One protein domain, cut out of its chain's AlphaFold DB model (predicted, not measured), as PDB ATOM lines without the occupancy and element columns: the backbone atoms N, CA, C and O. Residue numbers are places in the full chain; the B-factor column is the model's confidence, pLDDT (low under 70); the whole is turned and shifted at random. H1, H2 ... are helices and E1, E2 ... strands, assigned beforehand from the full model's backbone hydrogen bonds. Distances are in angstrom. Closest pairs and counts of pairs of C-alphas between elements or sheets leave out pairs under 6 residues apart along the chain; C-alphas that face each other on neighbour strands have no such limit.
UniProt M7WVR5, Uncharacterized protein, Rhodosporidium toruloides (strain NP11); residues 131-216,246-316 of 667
ATOM      1  N   MET A 131      40.553 -21.354  36.693       66.56
ATOM      2  CA  MET A 131      40.003 -20.520  37.775       66.56
ATOM      3  C   MET A 131      39.408 -19.219  37.234       66.56
ATOM      4  O   MET A 131      39.983 -18.565  36.368       66.56
ATOM      5  N   SER A 132      38.276 -18.801  37.801       71.19
ATOM      6  CA  SER A 132      37.767 -17.438  37.610       71.19
ATOM      7  C   SER A 132      38.629 -16.412  38.359       71.19
ATOM      8  O   SER A 132      39.239 -16.724  39.386       71.19
ATOM      9  N   VAL A 133      38.609 -15.154  37.902       67.88
ATOM     10  CA  VAL A 133      39.310 -14.029  38.556       67.88
ATOM     11  C   VAL A 133      38.918 -13.907  40.034       67.88
ATOM     12  O   VAL A 133      39.774 -13.686  40.884       67.88
ATOM     13  N   HIS A 134      37.641 -14.123  40.361       70.12
ATOM     14  CA  HIS A 134      37.149 -14.087  41.738       70.12
ATOM     15  C   HIS A 134      37.699 -15.238  42.596       70.12
ATOM     16  O   HIS A 134      38.124 -15.021  43.729       70.12
ATOM     17  N   GLN A 135      37.749 -16.466  42.065       72.81
ATOM     18  CA  GLN A 135      38.360 -17.598  42.774       72.81
ATOM     19  C   GLN A 135      39.853 -17.366  43.007       72.81
ATOM     20  O   GLN A 135      40.365 -17.694  44.076       72.81
ATOM     21  N   GLN A 136      40.542 -16.776  42.031       75.94
ATOM     22  CA  GLN A 136      41.957 -16.459  42.149       75.94
ATOM     23  C   GLN A 136      42.203 -15.346  43.177       75.94
ATOM     24  O   GLN A 136      43.067 -15.491  44.040       75.94
ATOM     25  N   ALA A 137      41.407 -14.275  43.155       76.25
ATOM     26  CA  ALA A 137      41.466 -13.213  44.156       76.25
ATOM     27  C   ALA A 137      41.191 -13.754  45.568       76.25
ATOM     28  O   ALA A 137      41.922 -13.430  46.499       76.25
ATOM     29  N   ASN A 138      40.217 -14.656  45.724       79.31
ATOM     30  CA  ASN A 138      39.951 -15.315  47.004       79.31
ATOM     31  C   ASN A 138      41.090 -16.243  47.449       79.31
ATOM     32  O   ASN A 138      41.377 -16.334  48.642       79.31
ATOM     33  N   LEU A 139      41.778 -16.903  46.515       82.38
ATOM     34  CA  LEU A 139      42.957 -17.707  46.830       82.38
ATOM     35  C   LEU A 139      44.137 -16.833  47.282       82.38
ATOM     36  O   LEU A 139      44.841 -17.214  48.216       82.38
ATOM     37  N   MET A 140      44.332 -15.657  46.676       81.06
ATOM     38  CA  MET A 140      45.446 -14.742  46.976       81.06
ATOM     39  C   MET A 140      45.203 -13.842  48.198       81.06
ATOM     40  O   MET A 140      46.120 -13.639  48.993       81.06
ATOM     41  N   PHE A 141      43.980 -13.344  48.380       81.44
ATOM     42  CA  PHE A 141      43.649 -12.294  49.356       81.44
ATOM     43  C   PHE A 141      42.409 -12.598  50.208       81.44
ATOM     44  O   PHE A 141      42.066 -11.820  51.095       81.44
ATOM     45  N   GLY A 142      41.714 -13.703  49.936       82.56
ATOM     46  CA  GLY A 142      40.454 -14.032  50.593       82.56
ATOM     47  C   GLY A 142      40.606 -14.711  51.951       82.56
ATOM     48  O   GLY A 142      41.687 -14.848  52.527       82.56
ATOM     49  N   CYS A 143      39.470 -15.172  52.463       87.75
ATOM     50  CA  CYS A 143      39.376 -15.890  53.728       87.75
ATOM     51  C   CYS A 143      39.384 -17.416  53.530       87.75
ATOM     52  O   CYS A 143      39.450 -17.933  52.416       87.75
ATOM     53  N   CYS A 144      39.323 -18.162  54.631       90.25
ATOM     54  CA  CYS A 144      39.188 -19.611  54.627       90.25
ATOM     55  C   CYS A 144      37.938 -20.040  53.846       90.25
ATOM     56  O   CYS A 144      36.825 -19.668  54.203       90.25
ATOM     57  N   GLN A 145      38.114 -20.908  52.853       85.75
ATOM     58  CA  GLN A 145      37.033 -21.441  52.015       85.75
ATOM     59  C   GLN A 145      36.033 -22.321  52.786       85.75
ATOM     60  O   GLN A 145      34.925 -22.547  52.310       85.75
ATOM     61  N   GLY A 146      36.411 -22.838  53.960       85.56
ATOM     62  CA  GLY A 146      35.528 -23.625  54.824       85.56
ATOM     63  C   GLY A 146      34.647 -22.759  55.723       85.56
ATOM     64  O   GLY A 146      33.428 -22.874  55.686       85.56
ATOM     65  N   CYS A 147      35.265 -21.892  56.532       89.81
ATOM     66  CA  CYS A 147      34.574 -21.165  57.604       89.81
ATOM     67  C   CYS A 147      34.568 -19.635  57.459       89.81
ATOM     68  O   CYS A 147      34.067 -18.952  58.346       89.81
ATOM     69  N   GLY A 148      35.164 -19.077  56.401       86.12
ATOM     70  CA  GLY A 148      35.206 -17.631  56.156       86.12
ATOM     71  C   GLY A 148      36.147 -16.830  57.066       86.12
ATOM     72  O   GLY A 148      36.214 -15.615  56.937       86.12
ATOM     73  N   LYS A 149      36.904 -17.470  57.968       88.56
ATOM     74  CA  LYS A 149      37.888 -16.786  58.831       88.56
ATOM     75  C   LYS A 149      39.159 -16.410  58.072       88.56
ATOM     76  O   LYS A 149      39.575 -17.139  57.172       88.56
ATOM     77  N   THR A 150      39.821 -15.327  58.470       85.25
ATOM     78  CA  THR A 150      41.131 -14.948  57.922       85.25
ATOM     79  C   THR A 150      42.155 -16.063  58.156       85.25
ATOM     80  O   THR A 150      42.206 -16.690  59.215       85.25
ATOM     81  N   THR A 151      42.948 -16.374  57.133       85.88
ATOM     82  CA  THR A 151      43.994 -17.401  57.206       85.88
ATOM     83  C   THR A 151      45.083 -17.090  56.194       85.88
ATOM     84  O   THR A 151      44.779 -16.704  55.066       85.88
ATOM     85  N   ASN A 152      46.335 -17.320  56.586       82.75
ATOM     86  CA  ASN A 152      47.499 -17.237  55.698       82.75
ATOM     87  C   ASN A 152      47.885 -18.609  55.125       82.75
ATOM     88  O   ASN A 152      48.789 -18.706  54.303       82.75
ATOM     89  N   LYS A 153      47.209 -19.684  55.556       86.69
ATOM     90  CA  LYS A 153      47.481 -21.040  55.082       86.69
ATOM     91  C   LYS A 153      46.784 -21.277  53.743       86.69
ATOM     92  O   LYS A 153      45.551 -21.298  53.657       86.69
ATOM     93  N   VAL A 154      47.605 -21.466  52.719       88.56
ATOM     94  CA  VAL A 154      47.204 -21.692  51.331       88.56
ATOM     95  C   VAL A 154      47.949 -22.899  50.784       88.56
ATOM     96  O   VAL A 154      49.142 -23.059  51.012       88.56
ATOM     97  N   ASP A 155      47.252 -23.759  50.067       89.31
ATOM     98  CA  ASP A 155      47.851 -24.772  49.219       89.31
ATOM     99  C   ASP A 155      47.702 -24.316  47.772       89.31
ATOM    100  O   ASP A 155      46.610 -24.368  47.202       89.31
ATOM    101  N   TRP A 156      48.786 -23.785  47.206       85.19
ATOM    102  CA  TRP A 156      48.776 -23.151  45.888       85.19
ATOM    103  C   TRP A 156      48.516 -24.158  44.762       85.19
ATOM    104  O   TRP A 156      47.806 -23.840  43.811       85.19
ATOM    105  N   VAL A 157      49.021 -25.388  44.911       86.31
ATOM    106  CA  VAL A 157      48.846 -26.474  43.932       86.31
ATOM    107  C   VAL A 157      47.430 -27.048  44.006       86.31
ATOM    108  O   VAL A 157      46.802 -27.267  42.971       86.31
ATOM    109  N   LEU A 158      46.890 -27.256  45.215       86.88
ATOM    110  CA  LEU A 158      45.503 -27.722  45.382       86.88
ATOM    111  C   LEU A 158      44.460 -26.604  45.230       86.88
ATOM    112  O   LEU A 158      43.273 -26.902  45.133       86.88
ATOM    113  N   ARG A 159      44.888 -25.334  45.182       85.00
ATOM    114  CA  ARG A 159      44.036 -24.132  45.109       85.00
ATOM    115  C   ARG A 159      43.097 -23.990  46.316       85.00
ATOM    116  O   ARG A 159      41.965 -23.515  46.197       85.00
ATOM    117  N   ILE A 160      43.589 -24.371  47.497       87.44
ATOM    118  CA  ILE A 160      42.823 -24.368  48.751       87.44
ATOM    119  C   ILE A 160      43.379 -23.318  49.709       87.44
ATOM    120  O   ILE A 160      44.528 -23.404  50.132       87.44
ATOM    121  N   ARG A 161      42.548 -22.365  50.140       88.94
ATOM    122  CA  ARG A 161      42.854 -21.479  51.276       88.94
ATOM    123  C   ARG A 161      42.003 -21.900  52.462       88.94
ATOM    124  O   ARG A 161      40.787 -21.706  52.458       88.94
ATOM    125  N   ALA A 162      42.618 -22.467  53.494       89.12
ATOM    126  CA  ALA A 162      41.884 -22.975  54.648       89.12
ATOM    127  C   ALA A 162      42.627 -22.732  55.964       89.12
ATOM    128  O   ALA A 162      43.845 -22.846  56.035       89.12
ATOM    129  N   CYS A 163      41.889 -22.378  57.020       90.56
ATOM    130  CA  CYS A 163      42.442 -22.309  58.371       90.56
ATOM    131  C   CYS A 163      42.850 -23.714  58.855       90.56
ATOM    132  O   CYS A 163      42.375 -24.704  58.297       90.56
ATOM    133  N   PRO A 164      43.704 -23.843  59.887       88.75
ATOM    134  CA  PRO A 164      44.208 -25.145  60.327       88.75
ATOM    135  C   PRO A 164      43.129 -26.191  60.639       88.75
ATOM    136  O   PRO A 164      43.345 -27.362  60.343       88.75
ATOM    137  N   SER A 165      41.970 -25.789  61.182       88.88
ATOM    138  CA  SER A 165      40.849 -26.712  61.406       88.88
ATOM    139  C   SER A 165      40.249 -27.202  60.088       88.88
ATOM    140  O   SER A 165      40.310 -28.395  59.826       88.88
ATOM    141  N   CYS A 166      39.779 -26.294  59.225       89.94
ATOM    142  CA  CYS A 166      39.157 -26.659  57.945       89.94
ATOM    143  C   CYS A 166      40.134 -27.291  56.944       89.94
ATOM    144  O   CYS A 166      39.708 -27.882  55.957       89.94
ATOM    145  N   TYR A 167      41.444 -27.116  57.137       88.12
ATOM    146  CA  TYR A 167      42.453 -27.705  56.264       88.12
ATOM    147  C   TYR A 167      42.442 -29.233  56.357       88.12
ATOM    148  O   TYR A 167      42.638 -29.884  55.342       88.12
ATOM    149  N   ARG A 168      42.184 -29.800  57.547       85.00
ATOM    150  CA  ARG A 168      42.095 -31.259  57.734       85.00
ATOM    151  C   ARG A 168      40.885 -31.865  57.023       85.00
ATOM    152  O   ARG A 168      40.990 -32.963  56.502       85.00
ATOM    153  N   ASP A 169      39.792 -31.114  56.939       85.38
ATOM    154  CA  ASP A 169      38.558 -31.568  56.284       85.38
ATOM    155  C   ASP A 169      38.636 -31.488  54.752       85.38
ATOM    156  O   ASP A 169      37.865 -32.137  54.059       85.38
ATOM    157  N   ARG A 170      39.534 -30.648  54.221       85.12
ATOM    158  CA  ARG A 170      39.644 -30.354  52.779       85.12
ATOM    159  C   ARG A 170      40.887 -30.937  52.117       85.12
ATOM    160  O   ARG A 170      40.991 -30.935  50.891       85.12
ATOM    161  N   VAL A 171      41.866 -31.361  52.912       88.50
ATOM    162  CA  VAL A 171      43.144 -31.874  52.421       88.50
ATOM    163  C   VAL A 171      43.464 -33.189  53.111       88.50
ATOM    164  O   VAL A 171      43.748 -33.210  54.307       88.50
ATOM    165  N   ALA A 172      43.496 -34.259  52.323       87.56
ATOM    166  CA  ALA A 172      43.953 -35.569  52.752       87.56
ATOM    167  C   ALA A 172      45.482 -35.663  52.630       87.56
ATOM    168  O   ALA A 172      46.068 -35.359  51.590       87.56
ATOM    169  N   ASP A 173      46.144 -36.072  53.704       85.25
ATOM    170  CA  ASP A 173      47.556 -36.457  53.727       85.25
ATOM    171  C   ASP A 173      47.738 -37.952  53.410       85.25
ATOM    172  O   ASP A 173      46.782 -38.660  53.118       85.25
ATOM    173  N   LYS A 174      48.968 -38.475  53.482       78.88
ATOM    174  CA  LYS A 174      49.256 -39.887  53.164       78.88
ATOM    175  C   LYS A 174      48.435 -40.892  53.995       78.88
ATOM    176  O   LYS A 174      48.143 -41.968  53.485       78.88
ATOM    177  N   GLN A 175      48.105 -40.573  55.250       80.12
ATOM    178  CA  GLN A 175      47.380 -41.479  56.153       80.12
ATOM    179  C   GLN A 175      45.872 -41.439  55.912       80.12
ATOM    180  O   GLN A 175      45.196 -42.451  56.008       80.12
ATOM    181  N   THR A 176      45.337 -40.271  55.581       79.25
ATOM    182  CA  THR A 176      43.909 -40.096  55.271       79.25
ATOM    183  C   THR A 176      43.589 -40.415  53.810       79.25
ATOM    184  O   THR A 176      42.474 -40.800  53.483       79.25
ATOM    185  N   ALA A 177      44.576 -40.332  52.921       77.06
ATOM    186  CA  ALA A 177      44.438 -40.726  51.528       77.06
ATOM    187  C   ALA A 177      44.523 -42.252  51.329       77.06
ATOM    188  O   ALA A 177      44.070 -42.740  50.302       77.06
ATOM    189  N   SER A 178      45.050 -43.028  52.290       74.38
ATOM    190  CA  SER A 178      45.166 -44.493  52.159       74.38
ATOM    191  C   SER A 178      43.827 -45.238  52.138       74.38
ATOM    192  O   SER A 178      43.814 -46.428  51.849       74.38
ATOM    193  N   PHE A 179      42.717 -44.551  52.433       76.50
ATOM    194  CA  PHE A 179      41.355 -45.069  52.259       76.50
ATOM    195  C   PHE A 179      40.887 -45.067  50.790       76.50
ATOM    196  O   PHE A 179      39.806 -45.562  50.494       76.50
ATOM    197  N   PHE A 180      41.683 -44.514  49.869       77.75
ATOM    198  CA  PHE A 180      41.435 -44.541  48.426       77.75
ATOM    199  C   PHE A 180      42.349 -45.568  47.738       77.75
ATOM    200  O   PHE A 180      43.455 -45.842  48.213       77.75
ATOM    201  N   SER A 181      41.906 -46.124  46.603       77.25
ATOM    202  CA  SER A 181      42.692 -47.104  45.838       77.25
ATOM    203  C   SER A 181      44.023 -46.517  45.351       77.25
ATOM    204  O   SER A 181      44.155 -45.307  45.122       77.25
ATOM    205  N   LYS A 182      45.036 -47.375  45.168       75.56
ATOM    206  CA  LYS A 182      46.367 -46.952  44.690       75.56
ATOM    207  C   LYS A 182      46.270 -46.274  43.325       75.56
ATOM    208  O   LYS A 182      47.051 -45.375  43.027       75.56
ATOM    209  N   GLU A 183      45.306 -46.692  42.525       71.25
ATOM    210  CA  GLU A 183      45.007 -46.233  41.183       71.25
ATOM    211  C   GLU A 183      44.463 -44.803  41.222       71.25
ATOM    212  O   GLU A 183      45.036 -43.932  40.572       71.25
ATOM    213  N   VAL A 184      43.481 -44.513  42.089       73.56
ATOM    214  CA  VAL A 184      42.962 -43.151  42.325       73.56
ATOM    215  C   VAL A 184      44.070 -42.220  42.834       73.56
ATOM    216  O   VAL A 184      44.202 -41.089  42.368       73.56
ATOM    217  N   LEU A 185      44.927 -42.693  43.744       78.25
ATOM    218  CA  LEU A 185      46.038 -41.898  44.287       78.25
ATOM    219  C   LEU A 185      47.177 -41.637  43.290       78.25
ATOM    220  O   LEU A 185      47.922 -40.663  43.467       78.25
ATOM    221  N   LYS A 186      47.344 -42.499  42.276       74.25
ATOM    222  CA  LYS A 186      48.316 -42.311  41.184       74.25
ATOM    223  C   LYS A 186      47.898 -41.168  40.257       74.25
ATOM    224  O   LYS A 186      48.769 -40.425  39.810       74.25
ATOM    225  N   ILE A 187      46.596 -41.020  40.014       69.50
ATOM    226  CA  ILE A 187      46.039 -40.085  39.022       69.50
ATOM    227  C   ILE A 187      45.525 -38.775  39.639       69.50
ATOM    228  O   ILE A 187      45.465 -37.750  38.960       69.50
ATOM    229  N   ALA A 188      45.190 -38.760  40.932       76.12
ATOM    230  CA  ALA A 188      44.685 -37.566  41.601       76.12
ATOM    231  C   ALA A 188      45.750 -36.451  41.700       76.12
ATOM    232  O   ALA A 188      46.889 -36.704  42.116       76.12
ATOM    233  N   PRO A 189      45.391 -35.184  41.407       77.44
ATOM    234  CA  PRO A 189      46.293 -34.061  41.610       77.44
ATOM    235  C   PRO A 189      46.693 -33.926  43.074       77.44
ATOM    236  O   PRO A 189      45.848 -33.869  43.969       77.44
ATOM    237  N   PHE A 190      47.998 -33.822  43.300       86.50
ATOM    238  CA  PHE A 190      48.563 -33.701  44.632       86.50
ATOM    239  C   PHE A 190      49.550 -32.548  44.732       86.50
ATOM    240  O   PHE A 190      50.209 -32.170  43.761       86.50
ATOM    241  N   SER A 191      49.681 -32.039  45.950       88.00
ATOM    242  CA  SER A 191      50.657 -31.042  46.352       88.00
ATOM    243  C   SER A 191      51.722 -31.672  47.234       88.00
ATOM    244  O   SER A 191      51.423 -32.423  48.162       88.00
ATOM    245  N   GLN A 192      52.974 -31.341  46.951       89.44
ATOM    246  CA  GLN A 192      54.087 -31.498  47.885       89.44
ATOM    247  C   GLN A 192      54.637 -30.126  48.273       89.44
ATOM    248  O   GLN A 192      55.766 -30.031  48.719       89.44
ATOM    249  N   MET A 193      53.856 -29.059  48.100       86.44
ATOM    250  CA  MET A 193      54.293 -27.691  48.340       86.44
ATOM    251  C   MET A 193      53.553 -27.119  49.552       86.44
ATOM    252  O   MET A 193      52.336 -27.263  49.694       86.44
ATOM    253  N   ASP A 194      54.267 -26.499  50.482       86.69
ATOM    254  CA  ASP A 194      53.661 -25.737  51.573       86.69
ATOM    255  C   ASP A 194      53.218 -24.326  51.142       86.69
ATOM    256  O   ASP A 194      53.397 -23.903  50.001       86.69
ATOM    257  N   SER A 195      52.596 -23.586  52.063       84.19
ATOM    258  CA  SER A 195      52.077 -22.238  51.787       84.19
ATOM    259  C   SER A 195      53.156 -21.211  51.438       84.19
ATOM    260  O   SER A 195      52.839 -20.194  50.827       84.19
ATOM    261  N   SER A 196      54.409 -21.477  51.805       82.94
ATOM    262  CA  SER A 196      55.577 -20.643  51.512       82.94
ATOM    263  C   SER A 196      56.381 -21.120  50.298       82.94
ATOM    264  O   SER A 196      57.383 -20.491  49.950       82.94
ATOM    265  N   GLY A 197      55.957 -22.208  49.645       80.88
ATOM    266  CA  GLY A 197      56.662 -22.841  48.531       80.88
ATOM    267  C   GLY A 197      57.805 -23.769  48.928       80.88
ATOM    268  O   GLY A 197      58.664 -24.035  48.097       80.88
ATOM    269  N   GLY A 198      57.865 -24.198  50.188       85.12
ATOM    270  CA  GLY A 198      58.775 -25.241  50.649       85.12
ATOM    271  C   GLY A 198      58.261 -26.639  50.306       85.12
ATOM    272  O   GLY A 198      57.052 -26.852  50.161       85.12
ATOM    273  N   ASP A 199      59.180 -27.595  50.196       86.12
ATOM    274  CA  ASP A 199      58.850 -28.981  49.874       86.12
ATOM    275  C   ASP A 199      58.344 -29.752  51.099       86.12
ATOM    276  O   ASP A 199      58.916 -29.726  52.192       86.12
ATOM    277  N   ARG A 200      57.279 -30.523  50.897       84.12
ATOM    278  CA  ARG A 200      56.730 -31.474  51.858       84.12
ATOM    279  C   ARG A 200      57.232 -32.873  51.551       84.12
ATOM    280  O   ARG A 200      57.217 -33.337  50.412       84.12
ATOM    281  N   LYS A 201      57.548 -33.607  52.617       84.25
ATOM    282  CA  LYS A 201      57.930 -35.027  52.544       84.25
ATOM    283  C   LYS A 201      56.783 -35.934  52.083       84.25
ATOM    284  O   LYS A 201      57.026 -37.037  51.605       84.25
ATOM    285  N   THR A 202      55.537 -35.490  52.236       86.12
ATOM    286  CA  THR A 202      54.329 -36.263  51.927       86.12
ATOM    287  C   THR A 202      53.492 -35.585  50.853       86.12
ATOM    288  O   THR A 202      53.448 -34.358  50.768       86.12
ATOM    289  N   LYS A 203      52.801 -36.396  50.047       89.38
ATOM    290  CA  LYS A 203      51.794 -35.924  49.093       89.38
ATOM    291  C   LYS A 203      50.510 -35.572  49.840       89.38
ATOM    292  O   LYS A 203      50.080 -36.323  50.713       89.38
ATOM    293  N   HIS A 204      49.937 -34.432  49.490       90.44
ATOM    294  CA  HIS A 204      48.645 -33.964  49.969       90.44
ATOM    295  C   HIS A 204      47.675 -33.890  48.800       90.44
ATOM    296  O   HIS A 204      48.043 -33.437  47.719       90.44
ATOM    297  N   TYR A 205      46.436 -34.284  49.029       88.88
ATOM    298  CA  TYR A 205      45.392 -34.376  48.023       88.88
ATOM    299  C   TYR A 205      44.191 -33.546  48.463       88.88
ATOM    300  O   TYR A 205      43.914 -33.435  49.654       88.88
ATOM    301  N   SER A 206      43.465 -32.963  47.513       87.06
ATOM    302  CA  SER A 206      42.159 -32.374  47.821       87.06
ATOM    303  C   SER A 206      41.161 -33.503  48.070       87.06
ATOM    304  O   SER A 206      41.058 -34.400  47.233       87.06
ATOM    305  N   THR A 207      40.434 -33.465  49.188       84.44
ATOM    306  CA  THR A 207      39.382 -34.453  49.488       84.44
ATOM    307  C   THR A 207      38.309 -34.445  48.402       84.44
ATOM    308  O   THR A 207      38.004 -35.492  47.845       84.44
ATOM    309  N   ASP A 208      37.866 -33.254  47.986       81.00
ATOM    310  CA  ASP A 208      36.883 -33.075  46.909       81.00
ATOM    311  C   ASP A 208      37.376 -33.682  45.581       81.00
ATOM    312  O   ASP A 208      36.602 -34.269  44.821       81.00
ATOM    313  N   ALA A 209      38.680 -33.561  45.289       77.19
ATOM    314  CA  ALA A 209      39.266 -34.154  44.089       77.19
ATOM    315  C   ALA A 209      39.356 -35.681  44.200       77.19
ATOM    316  O   ALA A 209      39.047 -36.361  43.231       77.19
ATOM    317  N   LEU A 210      39.743 -36.224  45.359       81.31
ATOM    318  CA  LEU A 210      39.779 -37.671  45.581       81.31
ATOM    319  C   LEU A 210      38.388 -38.300  45.475       81.31
ATOM    320  O   LEU A 210      38.250 -39.333  44.826       81.31
ATOM    321  N   ASP A 211      37.361 -37.666  46.042       77.44
ATOM    322  CA  ASP A 211      35.977 -38.132  45.939       77.44
ATOM    323  C   ASP A 211      35.473 -38.087  44.490       77.44
ATOM    324  O   ASP A 211      34.856 -39.042  44.020       77.44
ATOM    325  N   THR A 212      35.798 -37.018  43.756       74.06
ATOM    326  CA  THR A 212      35.484 -36.913  42.320       74.06
ATOM    327  C   THR A 212      36.153 -38.044  41.538       74.06
ATOM    328  O   THR A 212      35.490 -38.737  40.776       74.06
ATOM    329  N   MET A 213      37.447 -38.281  41.772       72.75
ATOM    330  CA  MET A 213      38.209 -39.324  41.081       72.75
ATOM    331  C   MET A 213      37.738 -40.732  41.451       72.75
ATOM    332  O   MET A 213      37.648 -41.577  40.570       72.75
ATOM    333  N   ARG A 214      37.379 -40.990  42.716       73.75
ATOM    334  CA  ARG A 214      36.782 -42.263  43.150       73.75
ATOM    335  C   ARG A 214      35.470 -42.534  42.424       73.75
ATOM    336  O   ARG A 214      35.277 -43.637  41.936       73.75
ATOM    337  N   ASN A 215      34.602 -41.531  42.318       68.88
ATOM    338  CA  ASN A 215      33.317 -41.668  41.629       68.88
ATOM    339  C   ASN A 215      33.475 -41.852  40.111       68.88
ATOM    340  O   ASN A 215      32.560 -42.341  39.465       68.88
ATOM    341  N   CYS A 216      34.614 -41.450  39.541       63.00
ATOM    342  CA  CYS A 216      34.938 -41.665  38.131       63.00
ATOM    343  C   CYS A 216      35.686 -42.981  37.876       63.00
ATOM    344  O   CYS A 216      35.609 -43.511  36.777       63.00
ATOM    345  N   LEU A 246      30.905 -36.365  30.596       41.34
ATOM    346  CA  LEU A 246      31.976 -36.193  31.595       41.34
ATOM    347  C   LEU A 246      32.567 -34.764  31.591       41.34
ATOM    348  O   LEU A 246      32.987 -34.257  32.631       41.34
ATOM    349  N   THR A 247      32.493 -34.071  30.451       40.03
ATOM    350  CA  THR A 247      32.806 -32.645  30.254       40.03
ATOM    351  C   THR A 247      32.247 -31.691  31.327       40.03
ATOM    352  O   THR A 247      32.918 -30.712  31.667       40.03
ATOM    353  N   PHE A 248      31.067 -31.947  31.917       34.12
ATOM    354  CA  PHE A 248      30.495 -31.059  32.943       34.12
ATOM    355  C   PHE A 248      31.143 -31.247  34.326       34.12
ATOM    356  O   PHE A 248      31.437 -30.258  35.005       34.12
ATOM    357  N   LYS A 249      31.442 -32.495  34.723       42.19
ATOM    358  CA  LYS A 249      32.059 -32.828  36.027       42.19
ATOM    359  C   LYS A 249      33.515 -32.365  36.130       42.19
ATOM    360  O   LYS A 249      33.984 -32.074  37.228       42.19
ATOM    361  N   TYR A 250      34.203 -32.203  35.000       48.41
ATOM    362  CA  TYR A 250      35.609 -31.798  34.948       48.41
ATOM    363  C   TYR A 250      35.854 -30.310  34.658       48.41
ATOM    364  O   TYR A 250      37.006 -29.896  34.510       48.41
ATOM    365  N   ARG A 251      34.821 -29.448  34.665       44.19
ATOM    366  CA  ARG A 251      35.001 -27.981  34.540       44.19
ATOM    367  C   ARG A 251      36.006 -27.398  35.547       44.19
ATOM    368  O   ARG A 251      36.628 -26.376  35.270       44.19
ATOM    369  N   CYS A 252      36.203 -28.056  36.690       44.88
ATOM    370  CA  CYS A 252      37.185 -27.716  37.724       44.88
ATOM    371  C   CYS A 252      38.655 -28.046  37.365       44.88
ATOM    372  O   CYS A 252      39.573 -27.594  38.063       44.88
ATOM    373  N   PHE A 253      38.906 -28.777  36.275       50.34
ATOM    374  CA  PHE A 253      40.243 -29.112  35.761       50.34
ATOM    375  C   PHE A 253      40.605 -28.383  34.449       50.34
ATOM    376  O   PHE A 253      41.766 -28.399  34.049       50.34
ATOM    377  N   GLY A 254      39.674 -27.612  33.869       49.00
ATOM    378  CA  GLY A 254      39.821 -26.998  32.539       49.00
ATOM    379  C   GLY A 254      39.384 -27.971  31.439       49.00
ATOM    380  O   GLY A 254      39.355 -29.165  31.692       49.00
ATOM    381  N   ARG A 255      38.977 -27.457  30.266       48.88
ATOM    382  CA  ARG A 255      38.452 -28.234  29.122       48.88
ATOM    383  C   ARG A 255      39.299 -29.491  28.850       48.88
ATOM    384  O   ARG A 255      40.346 -29.381  28.224       48.88
ATOM    385  N   MET A 256      38.851 -30.639  29.353       54.66
ATOM    386  CA  MET A 256      39.251 -31.963  28.879       54.66
ATOM    387  C   MET A 256      38.200 -32.326  27.828       54.66
ATOM    388  O   MET A 256      37.138 -32.854  28.161       54.66
ATOM    389  N   GLU A 257      38.398 -31.826  26.610       52.22
ATOM    390  CA  GLU A 257      37.550 -32.120  25.450       52.22
ATOM    391  C   GLU A 257      38.158 -33.353  24.751       52.22
ATOM    392  O   GLU A 257      39.372 -33.415  24.595       52.22
ATOM    393  N   ASP A 258      37.319 -34.336  24.400       54.41
ATOM    394  CA  ASP A 258      37.659 -35.561  23.645       54.41
ATOM    395  C   ASP A 258      38.637 -36.565  24.298       54.41
ATOM    396  O   ASP A 258      39.609 -37.020  23.696       54.41
ATOM    397  N   ILE A 259      38.336 -36.998  25.529       59.44
ATOM    398  CA  ILE A 259      39.024 -38.139  26.160       59.44
ATOM    399  C   ILE A 259      38.617 -39.433  25.438       59.44
ATOM    400  O   ILE A 259      37.474 -39.874  25.556       59.44
ATOM    401  N   SER A 260      39.559 -40.042  24.716       55.62
ATOM    402  CA  SER A 260      39.318 -41.239  23.893       55.62
ATOM    403  C   SER A 260      39.815 -42.536  24.548       55.62
ATOM    404  O   SER A 260      39.394 -43.623  24.157       55.62
ATOM    405  N   SER A 261      40.686 -42.437  25.561       62.25
ATOM    406  CA  SER A 261      41.241 -43.580  26.292       62.25
ATOM    407  C   SER A 261      41.596 -43.247  27.750       62.25
ATOM    408  O   SER A 261      41.702 -42.084  28.155       62.25
ATOM    409  N   LYS A 262      41.819 -44.295  28.553       63.59
ATOM    410  CA  LYS A 262      42.339 -44.213  29.928       63.59
ATOM    411  C   LYS A 262      43.684 -43.492  29.992       63.59
ATOM    412  O   LYS A 262      43.906 -42.687  30.896       63.59
ATOM    413  N   ASP A 263      44.564 -43.778  29.040       66.62
ATOM    414  CA  ASP A 263      45.896 -43.184  28.990       66.62
ATOM    415  C   ASP A 263      45.830 -41.695  28.645       66.62
ATOM    416  O   ASP A 263      46.527 -40.909  29.286       66.62
ATOM    417  N   ASP A 264      44.918 -41.283  27.755       67.38
ATOM    418  CA  ASP A 264      44.665 -39.864  27.461       67.38
ATOM    419  C   ASP A 264      44.157 -39.120  28.704       67.38
ATOM    420  O   ASP A 264      44.632 -38.035  29.034       67.38
ATOM    421  N   PHE A 265      43.252 -39.736  29.471       70.56
ATOM    422  CA  PHE A 265      42.748 -39.162  30.720       70.56
ATOM    423  C   PHE A 265      43.841 -39.004  31.788       70.56
ATOM    424  O   PHE A 265      43.946 -37.966  32.452       70.56
ATOM    425  N   ILE A 266      44.681 -40.029  31.966       71.06
ATOM    426  CA  ILE A 266      45.815 -39.990  32.900       71.06
ATOM    427  C   ILE A 266      46.830 -38.934  32.455       71.06
ATOM    428  O   ILE A 266      47.348 -38.183  33.292       71.06
ATOM    429  N   HIS A 267      47.093 -38.852  31.150       74.38
ATOM    430  CA  HIS A 267      47.967 -37.854  30.553       74.38
ATOM    431  C   HIS A 267      47.451 -36.434  30.818       74.38
ATOM    432  O   HIS A 267      48.190 -35.605  31.356       74.38
ATOM    433  N   ASP A 268      46.172 -36.164  30.557       72.81
ATOM    434  CA  ASP A 268      45.555 -34.855  30.777       72.81
ATOM    435  C   ASP A 268      45.582 -34.432  32.249       72.81
ATOM    436  O   ASP A 268      45.909 -33.284  32.574       72.81
ATOM    437  N   LEU A 269      45.332 -35.356  33.178       73.44
ATOM    438  CA  LEU A 269      45.440 -35.073  34.611       73.44
ATOM    439  C   LEU A 269      46.878 -34.779  35.047       73.44
ATOM    440  O   LEU A 269      47.104 -33.884  35.872       73.44
ATOM    441  N   ALA A 270      47.859 -35.484  34.481       75.44
ATOM    442  CA  ALA A 270      49.267 -35.186  34.701       75.44
ATOM    443  C   ALA A 270      49.632 -33.794  34.157       75.44
ATOM    444  O   ALA A 270      50.297 -33.018  34.852       75.44
ATOM    445  N   VAL A 271      49.131 -33.425  32.973       76.88
ATOM    446  CA  VAL A 271      49.293 -32.089  32.382       76.88
ATOM    447  C   VAL A 271      48.660 -31.013  33.269       76.88
ATOM    448  O   VAL A 271      49.302 -30.001  33.563       76.88
ATOM    449  N   VAL A 272      47.438 -31.223  33.766       74.94
ATOM    450  CA  VAL A 272      46.756 -30.289  34.680       74.94
ATOM    451  C   VAL A 272      47.522 -30.142  35.992       74.94
ATOM    452  O   VAL A 272      47.684 -29.025  36.493       74.94
ATOM    453  N   ARG A 273      48.039 -31.239  36.550       76.19
ATOM    454  CA  ARG A 273      48.880 -31.199  37.750       76.19
ATOM    455  C   ARG A 273      50.155 -30.394  37.504       76.19
ATOM    456  O   ARG A 273      50.466 -29.518  38.311       76.19
ATOM    457  N   ASN A 274      50.858 -30.641  36.403       80.81
ATOM    458  CA  ASN A 274      52.080 -29.914  36.055       80.81
ATOM    459  C   ASN A 274      51.809 -28.413  35.873       80.81
ATOM    460  O   ASN A 274      52.541 -27.591  36.423       80.81
ATOM    461  N   LYS A 275      50.699 -28.048  35.213       79.50
ATOM    462  CA  LYS A 275      50.236 -26.652  35.105       79.50
ATOM    463  C   LYS A 275      49.965 -26.033  36.481       79.50
ATOM    464  O   LYS A 275      50.443 -24.941  36.758       79.50
ATOM    465  N   ARG A 276      49.271 -26.738  37.386       80.69
ATOM    466  CA  ARG A 276      49.007 -26.253  38.758       80.69
ATOM    467  C   ARG A 276      50.282 -26.062  39.578       80.69
ATOM    468  O   ARG A 276      50.347 -25.132  40.376       80.69
ATOM    469  N   VAL A 277      51.283 -26.920  39.395       82.62
ATOM    470  CA  VAL A 277      52.597 -26.760  40.033       82.62
ATOM    471  C   VAL A 277      53.321 -25.534  39.472       82.62
ATOM    472  O   VAL A 277      53.819 -24.731  40.254       82.62
ATOM    473  N   ALA A 278      53.324 -25.334  38.152       82.38
ATOM    474  CA  ALA A 278      53.914 -24.146  37.530       82.38
ATOM    475  C   ALA A 278      53.218 -22.841  37.975       82.38
ATOM    476  O   ALA A 278      53.895 -21.870  38.330       82.38
ATOM    477  N   ASP A 279      51.881 -22.837  38.036       80.19
ATOM    478  CA  ASP A 279      51.073 -21.730  38.568       80.19
ATOM    479  C   ASP A 279      51.449 -21.434  40.028       80.19
ATOM    480  O   ASP A 279      51.682 -20.283  40.402       80.19
ATOM    481  N   ALA A 280      51.524 -22.475  40.865       82.88
ATOM    482  CA  ALA A 280      51.865 -22.364  42.279       82.88
ATOM    483  C   ALA A 280      53.264 -21.783  42.497       82.88
ATOM    484  O   ALA A 280      53.421 -20.840  43.273       82.88
ATOM    485  N   THR A 281      54.260 -22.291  41.770       85.12
ATOM    486  CA  THR A 281      55.630 -21.771  41.793       85.12
ATOM    487  C   THR A 281      55.662 -20.295  41.403       85.12
ATOM    488  O   THR A 281      56.290 -19.492  42.093       85.12
ATOM    489  N   SER A 282      54.932 -19.915  40.351       82.50
ATOM    490  CA  SER A 282      54.849 -18.526  39.884       82.50
ATOM    491  C   SER A 282      54.184 -17.607  40.916       82.50
ATOM    492  O   SER A 282      54.679 -16.512  41.181       82.50
ATOM    493  N   MET A 283      53.096 -18.056  41.553       80.81
ATOM    494  CA  MET A 283      52.413 -17.299  42.608       80.81
ATOM    495  C   MET A 283      53.304 -17.104  43.837       80.81
ATOM    496  O   MET A 283      53.410 -15.988  44.341       80.81
ATOM    497  N   VAL A 284      53.988 -18.154  44.304       84.06
ATOM    498  CA  VAL A 284      54.929 -18.039  45.430       84.06
ATOM    499  C   VAL A 284      56.083 -17.098  45.088       84.06
ATOM    500  O   VAL A 284      56.445 -16.255  45.911       84.06
ATOM    501  N   ALA A 285      56.657 -17.217  43.887       84.25
ATOM    502  CA  ALA A 285      57.732 -16.338  43.435       84.25
ATOM    503  C   ALA A 285      57.292 -14.867  43.449       84.25
ATOM    504  O   ALA A 285      58.013 -14.019  43.976       84.25
ATOM    505  N   TRP A 286      56.079 -14.584  42.966       83.44
ATOM    506  CA  TRP A 286      55.494 -13.248  43.017       83.44
ATOM    507  C   TRP A 286      55.320 -12.739  44.456       83.44
ATOM    508  O   TRP A 286      55.739 -11.623  44.750       83.44
ATOM    509  N   PHE A 287      54.784 -13.549  45.381       81.62
ATOM    510  CA  PHE A 287      54.639 -13.143  46.789       81.62
ATOM    511  C   PHE A 287      55.986 -12.821  47.440       81.62
ATOM    512  O   PHE A 287      56.106 -11.795  48.106       81.62
ATOM    513  N   ARG A 288      57.015 -13.643  47.205       84.50
ATOM    514  CA  ARG A 288      58.373 -13.384  47.712       84.50
ATOM    515  C   ARG A 288      58.957 -12.096  47.132       84.50
ATOM    516  O   ARG A 288      59.583 -11.321  47.855       84.50
ATOM    517  N   GLN A 289      58.753 -11.856  45.838       84.38
ATOM    518  CA  GLN A 289      59.205 -10.633  45.182       84.38
ATOM    519  C   GLN A 289      58.480  -9.399  45.731       84.38
ATOM    520  O   GLN A 289      59.121  -8.388  46.003       84.38
ATOM    521  N   GLU A 290      57.170  -9.485  45.941       82.62
ATOM    522  CA  GLU A 290      56.360  -8.393  46.477       82.62
ATOM    523  C   GLU A 290      56.679  -8.113  47.954       82.62
ATOM    524  O   GLU A 290      56.783  -6.953  48.350       82.62
ATOM    525  N   GLU A 291      56.915  -9.143  48.773       84.75
ATOM    526  CA  GLU A 291      57.412  -8.986  50.147       84.75
ATOM    527  C   GLU A 291      58.776  -8.299  50.175       84.75
ATOM    528  O   GLU A 291      58.972  -7.354  50.945       84.75
ATOM    529  N   LYS A 292      59.699  -8.715  49.300       87.12
ATOM    530  CA  LYS A 292      61.006  -8.068  49.150       87.12
ATOM    531  C   LYS A 292      60.852  -6.605  48.734       87.12
ATOM    532  O   LYS A 292      61.426  -5.735  49.385       87.12
ATOM    533  N   ARG A 293      60.031  -6.319  47.719       88.00
ATOM    534  CA  ARG A 293      59.756  -4.959  47.229       88.00
ATOM    535  C   ARG A 293      59.185  -4.073  48.339       88.00
ATOM    536  O   ARG A 293      59.680  -2.971  48.554       88.00
ATOM    537  N   ARG A 294      58.196  -4.564  49.093       85.06
ATOM    538  CA  ARG A 294      57.615  -3.854  50.248       85.06
ATOM    539  C   ARG A 294      58.621  -3.665  51.380       85.06
ATOM    540  O   ARG A 294      58.597  -2.634  52.044       85.06
ATOM    541  N   GLY A 295      59.491  -4.644  51.621       87.38
ATOM    542  CA  GLY A 295      60.579  -4.537  52.593       87.38
ATOM    543  C   GLY A 295      61.589  -3.455  52.210       87.38
ATOM    544  O   GLY A 295      61.955  -2.629  53.044       87.38
ATOM    545  N   GLU A 296      61.986  -3.408  50.940       90.19
ATOM    546  CA  GLU A 296      62.862  -2.370  50.390       90.19
ATOM    547  C   GLU A 296      62.213  -0.985  50.435       90.19
ATOM    548  O   GLU A 296      62.862  -0.026  50.842       90.19
ATOM    549  N   GLU A 297      60.934  -0.877  50.077       88.25
ATOM    550  CA  GLU A 297      60.160   0.363  50.163       88.25
ATOM    551  C   GLU A 297      60.069   0.870  51.608       88.25
ATOM    552  O   GLU A 297      60.389   2.025  51.883       88.25
ATOM    553  N   ARG A 298      59.754  -0.013  52.567       86.50
ATOM    554  CA  ARG A 298      59.774   0.322  53.999       86.50
ATOM    555  C   ARG A 298      61.147   0.794  54.457       86.50
ATOM    556  O   ARG A 298      61.232   1.777  55.184       86.50
ATOM    557  N   ARG A 299      62.219   0.120  54.033       88.25
ATOM    558  CA  ARG A 299      63.590   0.514  54.377       88.25
ATOM    559  C   ARG A 299      63.932   1.896  53.820       88.25
ATOM    560  O   ARG A 299      64.461   2.712  54.565       88.25
ATOM    561  N   LYS A 300      63.570   2.181  52.565       89.81
ATOM    562  CA  LYS A 300      63.741   3.512  51.961       89.81
ATOM    563  C   LYS A 300      63.006   4.587  52.760       89.81
ATOM    564  O   LYS A 300      63.608   5.601  53.080       89.81
ATOM    565  N   ILE A 301      61.751   4.344  53.148       88.44
ATOM    566  CA  ILE A 301      60.971   5.289  53.968       88.44
ATOM    567  C   ILE A 301      61.664   5.558  55.311       88.44
ATOM    568  O   ILE A 301      61.756   6.708  55.729       88.44
ATOM    569  N   LEU A 302      62.181   4.522  55.979       88.19
ATOM    570  CA  LEU A 302      62.898   4.671  57.252       88.19
ATOM    571  C   LEU A 302      64.214   5.450  57.096       88.19
ATOM    572  O   LEU A 302      64.508   6.326  57.908       88.19
ATOM    573  N   GLU A 303      64.991   5.157  56.051       88.88
ATOM    574  CA  GLU A 303      66.236   5.869  55.743       88.88
ATOM    575  C   GLU A 303      65.971   7.351  55.434       88.88
ATOM    576  O   GLU A 303      66.654   8.215  55.986       88.88
ATOM    577  N   THR A 304      64.960   7.653  54.612       89.81
ATOM    578  CA  THR A 304      64.541   9.030  54.306       89.81
ATOM    579  C   THR A 304      64.073   9.749  55.564       89.81
ATOM    580  O   THR A 304      64.606  10.803  55.891       89.81
ATOM    581  N   ARG A 305      63.179   9.136  56.350       88.25
ATOM    582  CA  ARG A 305      62.686   9.710  57.609       88.25
ATOM    583  C   ARG A 305      63.829  10.076  58.556       88.25
ATOM    584  O   ARG A 305      63.806  11.145  59.158       88.25
ATOM    585  N   ARG A 306      64.828   9.198  58.702       89.00
ATOM    586  CA  ARG A 306      65.993   9.462  59.555       89.00
ATOM    587  C   ARG A 306      66.800  10.659  59.049       89.00
ATOM    588  O   ARG A 306      67.170  11.503  59.858       89.00
ATOM    589  N   LYS A 307      67.045  10.739  57.737       90.19
ATOM    590  CA  LYS A 307      67.737  11.880  57.118       90.19
ATOM    591  C   LYS A 307      66.970  13.184  57.323       90.19
ATOM    592  O   LYS A 307      67.585  14.170  57.701       90.19
ATOM    593  N   ASP A 308      65.649  13.172  57.165       90.50
ATOM    594  CA  ASP A 308      64.814  14.366  57.344       90.50
ATOM    595  C   ASP A 308      64.836  14.867  58.794       90.50
ATOM    596  O   ASP A 308      64.934  16.069  59.037       90.50
ATOM    597  N   ILE A 309      64.784  13.955  59.774       89.81
ATOM    598  CA  ILE A 309      64.909  14.312  61.196       89.81
ATOM    599  C   ILE A 309      66.287  14.928  61.470       89.81
ATOM    600  O   ILE A 309      66.363  15.978  62.104       89.81
ATOM    601  N   MET A 310      67.362  14.295  60.985       92.44
ATOM    602  CA  MET A 310      68.727  14.808  61.150       92.44
ATOM    603  C   MET A 310      68.883  16.192  60.513       92.44
ATOM    604  O   MET A 310      69.352  17.099  61.186       92.44
ATOM    605  N   ALA A 311      68.402  16.388  59.282       92.19
ATOM    606  CA  ALA A 311      68.477  17.665  58.574       92.19
ATOM    607  C   ALA A 311      67.752  18.801  59.318       92.19
ATOM    608  O   ALA A 311      68.230  19.934  59.341       92.19
ATOM    609  N   ARG A 312      66.616  18.513  59.971       91.50
ATOM    610  CA  ARG A 312      65.914  19.511  60.793       91.50
ATOM    611  C   ARG A 312      66.701  19.885  62.051       91.50
ATOM    612  O   ARG A 312      66.808  21.066  62.349       91.50
ATOM    613  N   PHE A 313      67.302  18.919  62.745       92.00
ATOM    614  CA  PHE A 313      68.194  19.229  63.868       92.00
ATOM    615  C   PHE A 313      69.487  19.928  63.406       92.00
ATOM    616  O   PHE A 313      69.994  20.806  64.095       92.00
ATOM    617  N   GLU A 314      70.020  19.605  62.227       92.56
ATOM    618  CA  GLU A 314      71.169  20.318  61.654       92.56
ATOM    619  C   GLU A 314      70.865  21.804  61.422       92.56
ATOM    620  O   GLU A 314      71.701  22.655  61.726       92.56
ATOM    621  N   ALA A 315      69.642  22.136  60.993       91.38
ATOM    622  CA  ALA A 315      69.184  23.524  60.887       91.38
ATOM    623  C   ALA A 315      69.137  24.263  62.244       91.38
ATOM    624  O   ALA A 315      69.211  25.489  62.276       91.38
ATOM    625  N   GLU A 316      69.071  23.535  63.363       90.12
ATOM    626  CA  GLU A 316      69.139  24.066  64.735       90.12
ATOM    627  C   GLU A 316      70.581  24.122  65.288       90.12
ATOM    628  O   GLU A 316      70.802  24.487  66.444       90.12
TER     629      GLU A 316
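AT A GLANCE: This is residues 131 to 216 and 246 to 316 of the 667 residues of an uncharacterized protein of Rhodosporidium toruloides (strain NP11) (UniProt M7WVR5). One very long helix, H5, runs with its first part past a small body, then sticks out of it with residues 289 to 316 as an arm. The body holds the two-strand hairpin E1 and E2, the short helices H1, H2, H3 and H4, and long loops; H3 and H4 make a corner of it, and H1 meets no other helix. The printed part has 157 residues with five named helices and two named strands, in the order H1 H2 H3 E1 E2 H4 H5; the sheet, in the order E1 - E2, is antiparallel, and the class is mostly helix. The whole is loose, with a radius of gyration of the C-alphas of 21.4 A, and spans 82 by 33 by 28 A, the arm making much of the length.

HOW THE PARTS SIT: E1, residues 190 to 193, and E2, residues 199 to 206, form a hairpin, antiparallel at 145 degrees between their directions. N 191 and O 204 are 2.8 A apart, and N 200 and O 192 2.7 A, both within hydrogen-bond range. E2 bends by 86 degrees at residue 202. Residues 171 to 172 pair antiparallel with residues 205 to 206 of E2. The closest C-alphas of E1 and H5, residues 262 to 315, are those of Phe 190 and Arg 273, 7.3 A apart. H3, residues 182 to 187, only just touches H5, with 3 pairs of C-alphas within 8 A, through residues 266 to 270 of H5 alone; the closest C-alphas, Ile 187 and Ile 266, are 6.1 A apart, at a steep tilt of 61 degrees, the same way. H3 touches H4, residues 207 to 216, about perpendicular at 76 degrees, closest at the C-alphas of Val 184 and Met 213, 6.2 A. H2, residues 164 to 170, only just touches H4, with 3 pairs of C-alphas within 8 A, the closest being those of Arg 170 and Thr 207, 5.3 A, at a shallow tilt of 5 degrees, the same way. With 1 of these 3 helix pairs at a shallow tilt, the packing is mostly crossed, but only just. H1, residues 133 to 141, is apart from H5, among others. Every O i to N i+4 pair is within hydrogen-bond range in H1, H3, H4 and H5; H2 has 1 of 3, beside 3 of 4 O i to N i+3 pairs.

IN THESE COORDINATES: H1 begins at C-alpha 133, (39.310, -14.029, 38.556). E2 is 17.2 A from first to last C-alpha and H4 14.2 A. H5 runs 79.2 A, from C-alpha 262 at (42.339, -44.213, 29.928) to C-alpha 315 at (69.184, 23.524, 60.887).

THE WHOLE: The C-alphas of Ser 261 and Glu 316, the two farthest apart, are 82.7 A apart. Residues 217 to 245 are not printed; C-alphas 216 and 246 across the cut are 9.0 A apart. The links H1 to H2 and H2 to H3 are long. Mean pLDDT of the printed part is 79.1, with residues 246 to 264 among those under 70.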